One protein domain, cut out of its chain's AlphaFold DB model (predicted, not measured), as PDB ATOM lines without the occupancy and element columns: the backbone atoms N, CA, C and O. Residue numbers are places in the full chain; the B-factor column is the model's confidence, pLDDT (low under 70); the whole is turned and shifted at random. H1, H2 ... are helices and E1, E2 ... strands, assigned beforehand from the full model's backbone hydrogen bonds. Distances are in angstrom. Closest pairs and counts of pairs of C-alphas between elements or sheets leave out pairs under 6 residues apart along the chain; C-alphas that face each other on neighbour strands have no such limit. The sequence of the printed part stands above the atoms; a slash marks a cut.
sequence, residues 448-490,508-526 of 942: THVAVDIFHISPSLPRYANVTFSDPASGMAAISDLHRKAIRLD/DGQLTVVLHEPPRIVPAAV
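This is residues 448 to 490 and 508 to 526 of the 942 residues of the protein "RNase H type-1 domain-containing protein" of Kwoniella dejecticola CBS 10117 (UniProt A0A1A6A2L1). One helix, H1, lies along one face of a small sheet of three strands, E1, E2 and E3, in two layers, a sheet with its helix on one face. E1 and E2 make a hairpin at one side of the sheet, E3 lies beside E2 at the other, and the last stretch, residues 516 to 526, folds back on the side of the sheet away from H1. The printed part has 62 residues, with E1, E2, H1 and E3 in that order along the chain; the sheet runs E1 E2 E3 and is mixed. The class is mixed, helices and strands, with 29 residues, under half, in named elements. The whole is compact, with a radius of gyration of the C-alphas of 11.7 A and spans of 32 by 30 by 19 A.

Find C-alpha 450 at (209.591, 157.137, 252.419); from there E1, residues 450 to 455, runs 15.9 A. Read on to E2, residues 463 to 469, the longest strand at 19.7 A. H1, residues 472 to 482, begins at C-alpha 472 at (199.581, 153.771, 250.749) and is 15.2 A long. Beyond the cut look for E3, residues 511 to 515, 13.0 A long, ending at C-alpha 515 at (200.107, 162.622, 253.633).

Start at the edge strand E1: it is antiparallel to E2 at 161 degrees, with N 453 and O 466 2.9 A apart, within hydrogen-bond range. On the other side of E2 you reach the edge strand E3, parallel to E2 at 33 degrees, with N 467 and O 514 2.9 A apart, also within that range. The sheet is only just strongly twisted, its C-alphas lying up to 4.2 A off the best plane. H1 is on the sheet at a height over the sheet of 8.4 A and runs along the strands, at 18 degrees to E2 on the local plane. It lies over E2, where 7 of its C-alphas fall, while 2 fall on E3, only just short of lying over it too. Its closest C-alphas to E3 are those of Ile 479 and Val 513, 5.9 A apart, and to E2 those of Gly 475 and Phe 469, 5.4 A apart. In H1 every O i to N i+4 pair is within hydrogen-bond range.

Look at Asp 490 and Pro 519 for the two C-alphas farthest apart, 36.0 A. Residues 491 to 507 are not printed, and C-alphas 490 and 508 stand 13.9 A apart across the cut, which falls in the link from H1 to E3. The link from E2 to H1 is tight and that from E1 to E2 is short. The mean pLDDT of the printed part is 73.6; of the 18 residues under 70, look first at 448 to 454 and 456 to 461.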
ATOM      1  N   THR A 448     215.526 155.890 252.939       32.06
ATOM      2  CA  THR A 448     214.750 154.632 253.089       32.06
ATOM      3  C   THR A 448     213.284 154.797 252.649       32.06
ATOM      4  O   THR A 448     212.464 155.185 253.475       32.06
ATOM      5  N   HIS A 449     212.937 154.470 251.393       43.56
ATOM      6  CA  HIS A 449     211.580 154.173 250.848       43.56
ATOM      7  C   HIS A 449     210.356 155.071 251.193       43.56
ATOM      8  O   HIS A 449     209.233 154.765 250.787       43.56
ATOM      9  N   VAL A 450     210.566 156.178 251.895       49.69
ATOM     10  CA  VAL A 450     209.591 157.137 252.419       49.69
ATOM     11  C   VAL A 450     210.308 158.484 252.442       49.69
ATOM     12  O   VAL A 450     211.380 158.568 253.039       49.69
ATOM     13  N   ALA A 451     209.754 159.529 251.822       58.34
ATOM     14  CA  ALA A 451     210.277 160.887 252.019       58.34
ATOM     15  C   ALA A 451     209.470 161.589 253.119       58.34
ATOM     16  O   ALA A 451     208.242 161.470 253.158       58.34
ATOM     17  N   VAL A 452     210.173 162.281 254.020       57.41
ATOM     18  CA  VAL A 452     209.621 162.927 255.221       57.41
ATOM     19  C   VAL A 452     210.065 164.392 255.245       57.41
ATOM     20  O   VAL A 452     211.097 164.730 255.822       57.41
ATOM     21  N   ASP A 453     209.280 165.271 254.631       65.69
ATOM     22  CA  ASP A 453     209.575 166.703 254.583       65.69
ATOM     23  C   ASP A 453     208.971 167.393 255.813       65.69
ATOM     24  O   ASP A 453     207.752 167.558 255.927       65.69
ATOM     25  N   ILE A 454     209.820 167.774 256.774       67.25
ATOM     26  CA  ILE A 454     209.391 168.424 258.021       67.25
ATOM     27  C   ILE A 454     209.419 169.945 257.860       67.25
ATOM     28  O   ILE A 454     210.480 170.553 257.724       67.25
ATOM     29  N   PHE A 455     208.249 170.573 257.962       70.44
ATOM     30  CA  PHE A 455     208.075 172.013 257.805       70.44
ATOM     31  C   PHE A 455     207.914 172.718 259.160       70.44
ATOM     32  O   PHE A 455     207.159 172.298 260.042       70.44
ATOM     33  N   HIS A 456     208.618 173.840 259.314       66.62
ATOM     34  CA  HIS A 456     208.608 174.675 260.515       66.62
ATOM     35  C   HIS A 456     208.659 176.154 260.119       66.62
ATOM     36  O   HIS A 456     209.693 176.654 259.685       66.62
ATOM     37  N   ILE A 457     207.526 176.844 260.274       57.56
ATOM     38  CA  ILE A 457     207.352 178.247 259.858       57.56
ATOM     39  C   ILE A 457     207.687 179.223 261.003       57.56
ATOM     40  O   ILE A 457     208.225 180.300 260.767       57.56
ATOM     41  N   SER A 458     207.413 178.847 262.257       62.19
ATOM     42  CA  SER A 458     207.770 179.621 263.455       62.19
ATOM     43  C   SER A 458     207.806 178.713 264.693       62.19
ATOM     44  O   SER A 458     206.972 177.810 264.779       62.19
ATOM     45  N   PRO A 459     208.655 178.988 265.706       61.34
ATOM     46  CA  PRO A 459     208.588 178.324 267.013       61.34
ATOM     47  C   PRO A 459     207.242 178.485 267.740       61.34
ATOM     48  O   PRO A 459     206.965 177.739 268.671       61.34
ATOM     49  N   SER A 460     206.423 179.467 267.341       64.31
ATOM     50  CA  SER A 460     205.093 179.740 267.905       64.31
ATOM     51  C   SER A 460     203.939 179.018 267.195       64.31
ATOM     52  O   SER A 460     202.785 179.265 267.536       64.31
ATOM     53  N   LEU A 461     204.225 178.208 266.172       69.19
ATOM     54  CA  LEU A 461     203.232 177.513 265.349       69.19
ATOM     55  C   LEU A 461     203.429 175.989 265.436       69.19
ATOM     56  O   LEU A 461     204.519 175.532 265.801       69.19
ATOM     57  N   PRO A 462     202.406 175.179 265.099       72.25
ATOM     58  CA  PRO A 462     202.571 173.737 264.964       72.25
ATOM     59  C   PRO A 462     203.696 173.385 263.980       72.25
ATOM     60  O   PRO A 462     203.947 174.101 263.011       72.25
ATOM     61  N   ARG A 463     204.367 172.252 264.211       81.44
ATOM     62  CA  ARG A 463     205.263 171.638 263.219       81.44
ATOM     63  C   ARG A 463     204.507 170.509 262.542       81.44
ATOM     64  O   ARG A 463     203.869 169.707 263.229       81.44
ATOM     65  N   TYR A 464     204.599 170.433 261.221       82.56
ATOM     66  CA  TYR A 464     204.011 169.343 260.450       82.56
ATOM     67  C   TYR A 464     205.081 168.631 259.626       82.56
ATOM     68  O   TYR A 464     206.148 169.181 259.358       82.56
ATOM     69  N   ALA A 465     204.800 167.385 259.264       80.62
ATOM     70  CA  ALA A 465     205.638 166.606 258.368       80.62
ATOM     71  C   ALA A 465     204.777 166.085 257.222       80.62
ATOM     72  O   ALA A 465     203.845 165.315 257.467       80.62
ATOM     73  N   ASN A 466     205.094 166.499 255.997       80.69
ATOM     74  CA  ASN A 466     204.575 165.844 254.806       80.69
ATOM     75  C   ASN A 466     205.293 164.504 254.666       80.69
ATOM     76  O   ASN A 466     206.518 164.436 254.749       80.69
ATOM     77  N   VAL A 467     204.534 163.442 254.428       76.88
ATOM     78  CA  VAL A 467     205.087 162.121 254.133       76.88
ATOM     79  C   VAL A 467     204.574 161.592 252.803       76.88
ATOM     80  O   VAL A 467     203.381 161.667 252.499       76.88
ATOM     81  N   THR A 468     205.493 161.029 252.022       76.44
ATOM     82  CA  THR A 468     205.200 160.247 250.817       76.44
ATOM     83  C   THR A 468     205.637 158.804 251.038       76.44
ATOM     84  O   THR A 468     206.697 158.549 251.607       76.44
ATOM     85  N   PHE A 469     204.822 157.850 250.591       71.31
ATOM     86  CA  PHE A 469     205.073 156.417 250.756       71.31
ATOM     87  C   PHE A 469     204.871 155.696 249.426       71.31
ATOM     88  O   PHE A 469     203.959 156.032 248.672       71.31
ATOM     89  N   SER A 470     205.686 154.673 249.169       66.25
ATOM     90  CA  SER A 470     205.522 153.771 248.022       66.25
ATOM     91  C   SER A 470     204.290 152.864 248.146       66.25
ATOM     92  O   SER A 470     203.626 152.593 247.147       66.25
ATOM     93  N   ASP A 471     203.954 152.434 249.366       71.25
ATOM     94  CA  ASP A 471     202.707 151.740 249.698       71.25
ATOM     95  C   ASP A 471     201.772 152.650 250.525       71.25
ATOM     96  O   ASP A 471     202.099 152.985 251.671       71.25
ATOM     97  N   PRO A 472     200.580 153.008 250.006       69.62
ATOM     98  CA  PRO A 472     199.581 153.771 250.749       69.62
ATOM     99  C   PRO A 472     199.105 153.108 252.052       69.62
ATOM    100  O   PRO A 472     198.735 153.822 252.985       69.62
ATOM    101  N   ALA A 473     199.099 151.772 252.154       72.50
ATOM    102  CA  ALA A 473     198.629 151.082 253.359       72.50
ATOM    103  C   ALA A 473     199.629 151.228 254.518       72.50
ATOM    104  O   ALA A 473     199.256 151.668 255.610       72.50
ATOM    105  N   SER A 474     200.908 150.949 254.257       69.81
ATOM    106  CA  SER A 474     202.023 151.229 255.170       69.81
ATOM    107  C   SER A 474     202.108 152.716 255.517       69.81
ATOM    108  O   SER A 474     202.356 153.064 256.671       69.81
ATOM    109  N   GLY A 475     201.826 153.598 254.553       72.31
ATOM    110  CA  GLY A 475     201.780 155.040 254.776       72.31
ATOM    111  C   GLY A 475     200.708 155.486 255.764       72.31
ATOM    112  O   GLY A 475     201.003 156.204 256.717       72.31
ATOM    113  N   MET A 476     199.473 155.006 255.606       75.06
ATOM    114  CA  MET A 476     198.392 155.299 256.555       75.06
ATOM    115  C   MET A 476     198.670 154.730 257.954       75.06
ATOM    116  O   MET A 476     198.321 155.372 258.949       75.06
ATOM    117  N   ALA A 477     199.338 153.575 258.052       74.69
ATOM    118  CA  ALA A 477     199.788 153.031 259.331       74.69
ATOM    119  C   ALA A 477     200.852 153.932 259.989       74.69
ATOM    120  O   ALA A 477     200.680 154.332 261.137       74.69
ATOM    121  N   ALA A 478     201.896 154.327 259.255       72.00
ATOM    122  CA  ALA A 478     202.958 155.198 259.762       72.00
ATOM    123  C   ALA A 478     202.455 156.607 260.137       72.00
ATOM    124  O   ALA A 478     202.861 157.147 261.165       72.00
ATOM    125  N   ILE A 479     201.516 157.178 259.370       80.06
ATOM    126  CA  ILE A 479     200.815 158.419 259.737       80.06
ATOM    127  C   ILE A 479     200.063 158.221 261.059       80.06
ATOM    128  O   ILE A 479     200.269 158.993 261.992       80.06
ATOM    129  N   SER A 480     199.254 157.162 261.189       80.31
ATOM    130  CA  SER A 480     198.545 156.841 262.437       80.31
ATOM    131  C   SER A 480     199.491 156.645 263.630       80.31
ATOM    132  O   SER A 480     199.101 156.911 264.768       80.31
ATOM    133  N   ASP A 481     200.725 156.190 263.392       77.75
ATOM    134  CA  ASP A 481     201.709 155.920 264.438       77.75
ATOM    135  C   ASP A 481     202.680 157.073 264.744       77.75
ATOM    136  O   ASP A 481     203.467 156.954 265.686       77.75
ATOM    137  N   LEU A 482     202.586 158.211 264.050       78.38
ATOM    138  CA  LEU A 482     203.411 159.401 264.313       78.38
ATOM    139  C   LEU A 482     202.593 160.696 264.483       78.38
ATOM    140  O   LEU A 482     203.013 161.592 265.217       78.38
ATOM    141  N   HIS A 483     201.409 160.792 263.872       84.38
ATOM    142  CA  HIS A 483     200.542 161.972 263.927       84.38
ATOM    143  C   HIS A 483     200.153 162.346 265.366       84.38
ATOM    144  O   HIS A 483     199.638 161.529 266.131       84.38
ATOM    145  N   ARG A 484     200.380 163.616 265.720       83.25
ATOM    146  CA  ARG A 484     200.126 164.226 267.037       83.25
ATOM    147  C   ARG A 484     200.847 163.554 268.215       83.25
ATOM    148  O   ARG A 484     200.490 163.778 269.372       83.25
ATOM    149  N   LYS A 485     201.905 162.777 267.964       80.56
ATOM    150  CA  LYS A 485     202.791 162.285 269.029       80.56
ATOM    151  C   LYS A 485     203.874 163.328 269.344       80.56
ATOM    152  O   LYS A 485     204.281 164.109 268.484       80.56
ATOM    153  N   ALA A 486     204.319 163.355 270.600       79.69
ATOM    154  CA  ALA A 486     205.461 164.163 271.027       79.69
ATOM    155  C   ALA A 486     206.769 163.452 270.646       79.69
ATOM    156  O   ALA A 486     206.904 162.244 270.864       79.69
ATOM    157  N   ILE A 487     207.727 164.199 270.097       78.44
ATOM    158  CA  ILE A 487     209.046 163.671 269.727       78.44
ATOM    159  C   ILE A 487     209.856 163.440 271.001       78.44
ATOM    160  O   ILE A 487     209.929 164.308 271.868       78.44
ATOM    161  N   ARG A 488     210.474 162.261 271.117       80.88
ATOM    162  CA  ARG A 488     211.347 161.928 272.245       80.88
ATOM    163  C   ARG A 488     212.804 161.947 271.813       80.88
ATOM    164  O   ARG A 488     213.162 161.341 270.808       80.88
ATOM    165  N   LEU A 489     213.627 162.613 272.613       81.00
ATOM    166  CA  LEU A 489     215.076 162.720 272.429       81.00
ATOM    167  C   LEU A 489     215.839 161.842 273.443       81.00
ATOM    168  O   LEU A 489     216.983 162.118 273.782       81.00
ATOM    169  N   ASP A 490     215.176 160.808 273.972       81.19
ATOM    170  CA  ASP A 490     215.707 159.867 274.965       81.19
ATOM    171  C   ASP A 490     216.380 158.628 274.339       81.19
ATOM    172  O   ASP A 490     217.055 157.874 275.041       81.19
ATOM    173  N   ASP A 508     207.983 171.403 273.136       73.56
ATOM    174  CA  ASP A 508     206.971 170.617 273.855       73.56
ATOM    175  C   ASP A 508     205.724 170.293 273.005       73.56
ATOM    176  O   ASP A 508     204.758 169.701 273.493       73.56
ATOM    177  N   GLY A 509     205.750 170.664 271.722       76.62
ATOM    178  CA  GLY A 509     204.668 170.440 270.771       76.62
ATOM    179  C   GLY A 509     204.487 168.988 270.315       76.62
ATOM    180  O   GLY A 509     205.261 168.077 270.613       76.62
ATOM    181  N   GLN A 510     203.422 168.782 269.542       83.31
ATOM    182  CA  GLN A 510     203.090 167.517 268.887       83.31
ATOM    183  C   GLN A 510     203.342 167.635 267.381       83.31
ATOM    184  O   GLN A 510     203.034 168.672 266.793       83.31
ATOM    185  N   LEU A 511     203.896 166.596 266.746       81.44
ATOM    186  CA  LEU A 511     204.187 166.621 265.306       81.44
ATOM    187  C   LEU A 511     202.947 166.231 264.494       81.44
ATOM    188  O   LEU A 511     202.464 165.099 264.579       81.44
ATOM    189  N   THR A 512     202.440 167.141 263.667       85.62
ATOM    190  CA  THR A 512     201.300 166.859 262.784       85.62
ATOM    191  C   THR A 512     201.787 166.175 261.504       85.62
ATOM    192  O   THR A 512     202.152 166.827 260.534       85.62
ATOM    193  N   VAL A 513     201.835 164.843 261.497       84.00
ATOM    194  CA  VAL A 513     202.252 164.062 260.317       84.00
ATOM    195  C   VAL A 513     201.076 163.903 259.352       84.00
ATOM    196  O   VAL A 513     200.010 163.449 259.765       84.00
ATOM    197  N   VAL A 514     201.243 164.276 258.085       85.38
ATOM    198  CA  VAL A 514     200.186 164.282 257.060       85.38
ATOM    199  C   VAL A 514     200.690 163.700 255.745       85.38
ATOM    200  O   VAL A 514     201.859 163.840 255.398       85.38
ATOM    201  N   LEU A 515     199.800 163.045 254.997       82.75
ATOM    202  CA  LEU A 515     200.107 162.622 253.633       82.75
ATOM    203  C   LEU A 515     200.340 163.866 252.762       82.75
ATOM    204  O   LEU A 515     199.607 164.847 252.879       82.75
ATOM    205  N   HIS A 516     201.353 163.831 251.902       80.94
ATOM    206  CA  HIS A 516     201.591 164.903 250.937       80.94
ATOM    207  C   HIS A 516     200.474 164.956 249.874       80.94
ATOM    208  O   HIS A 516     200.041 163.917 249.373       80.94
ATOM    209  N   GLU A 517     200.028 166.163 249.505       77.69
ATOM    210  CA  GLU A 517     198.909 166.408 248.578       77.69
ATOM    211  C   GLU A 517     199.355 167.243 247.352       77.69
ATOM    212  O   GLU A 517     199.038 168.432 247.282       77.69
ATOM    213  N   PRO A 518     200.079 166.677 246.363       68.44
ATOM    214  CA  PRO A 518     200.485 167.415 245.163       68.44
ATOM    215  C   PRO A 518     199.291 168.075 244.439       68.44
ATOM    216  O   PRO A 518     198.248 167.430 244.295       68.44
ATOM    217  N   PRO A 519     199.413 169.322 243.938       69.31
ATOM    218  CA  PRO A 519     200.608 170.175 243.912       69.31
ATOM    219  C   PRO A 519     200.792 171.052 245.170       69.31
ATOM    220  O   PRO A 519     201.632 171.951 245.169       69.31
ATOM    221  N   ARG A 520     200.002 170.857 246.234       72.50
ATOM    222  CA  ARG A 520     200.039 171.709 247.429       72.50
ATOM    223  C   ARG A 520     201.279 171.419 248.276       72.50
ATOM    224  O   ARG A 520     201.543 170.280 248.662       72.50
ATOM    225  N   ILE A 521     202.011 172.477 248.621       74.31
ATOM    226  CA  ILE A 521     203.153 172.403 249.545       74.31
ATOM    227  C   ILE A 521     202.641 172.225 250.981       74.31
ATOM    228  O   ILE A 521     203.192 171.428 251.742       74.31
ATOM    229  N   VAL A 522     201.535 172.899 251.317       79.25
ATOM    230  CA  VAL A 522     200.790 172.698 252.564       79.25
ATOM    231  C   VAL A 522     199.512 171.898 252.273       79.25
ATOM    232  O   VAL A 522     198.620 172.428 251.608       79.25
ATOM    233  N   PRO A 523     199.377 170.652 252.763       83.69
ATOM    234  CA  PRO A 523     198.138 169.888 252.638       83.69
ATOM    235  C   PRO A 523     196.937 170.613 253.259       83.69
ATOM    236  O   PRO A 523     197.050 171.249 254.312       83.69
ATOM    237  N   ALA A 524     195.755 170.458 252.663       82.88
ATOM    238  CA  ALA A 524     194.517 171.087 253.132       82.88
ATOM    239  C   ALA A 524     194.168 170.693 254.583       82.88
ATOM    240  O   ALA A 524     193.554 171.466 255.317       82.88
ATOM    241  N   ALA A 525     194.618 169.512 255.024       82.81
ATOM    242  CA  ALA A 525     194.477 169.021 256.396       82.81
ATOM    243  C   ALA A 525     195.238 169.840 257.465       82.81
ATOM    244  O   ALA A 525     194.928 169.698 258.648       82.81
ATOM    245  N   VAL A 526     196.217 170.669 257.073       83.56
ATOM    246  CA  VAL A 526     196.986 171.563 257.966       83.56
ATOM    247  C   VAL A 526     196.924 173.039 257.569       83.56
ATOM    248  O   VAL A 526     197.320 173.883 258.364       83.56
TER     249      VAL A 526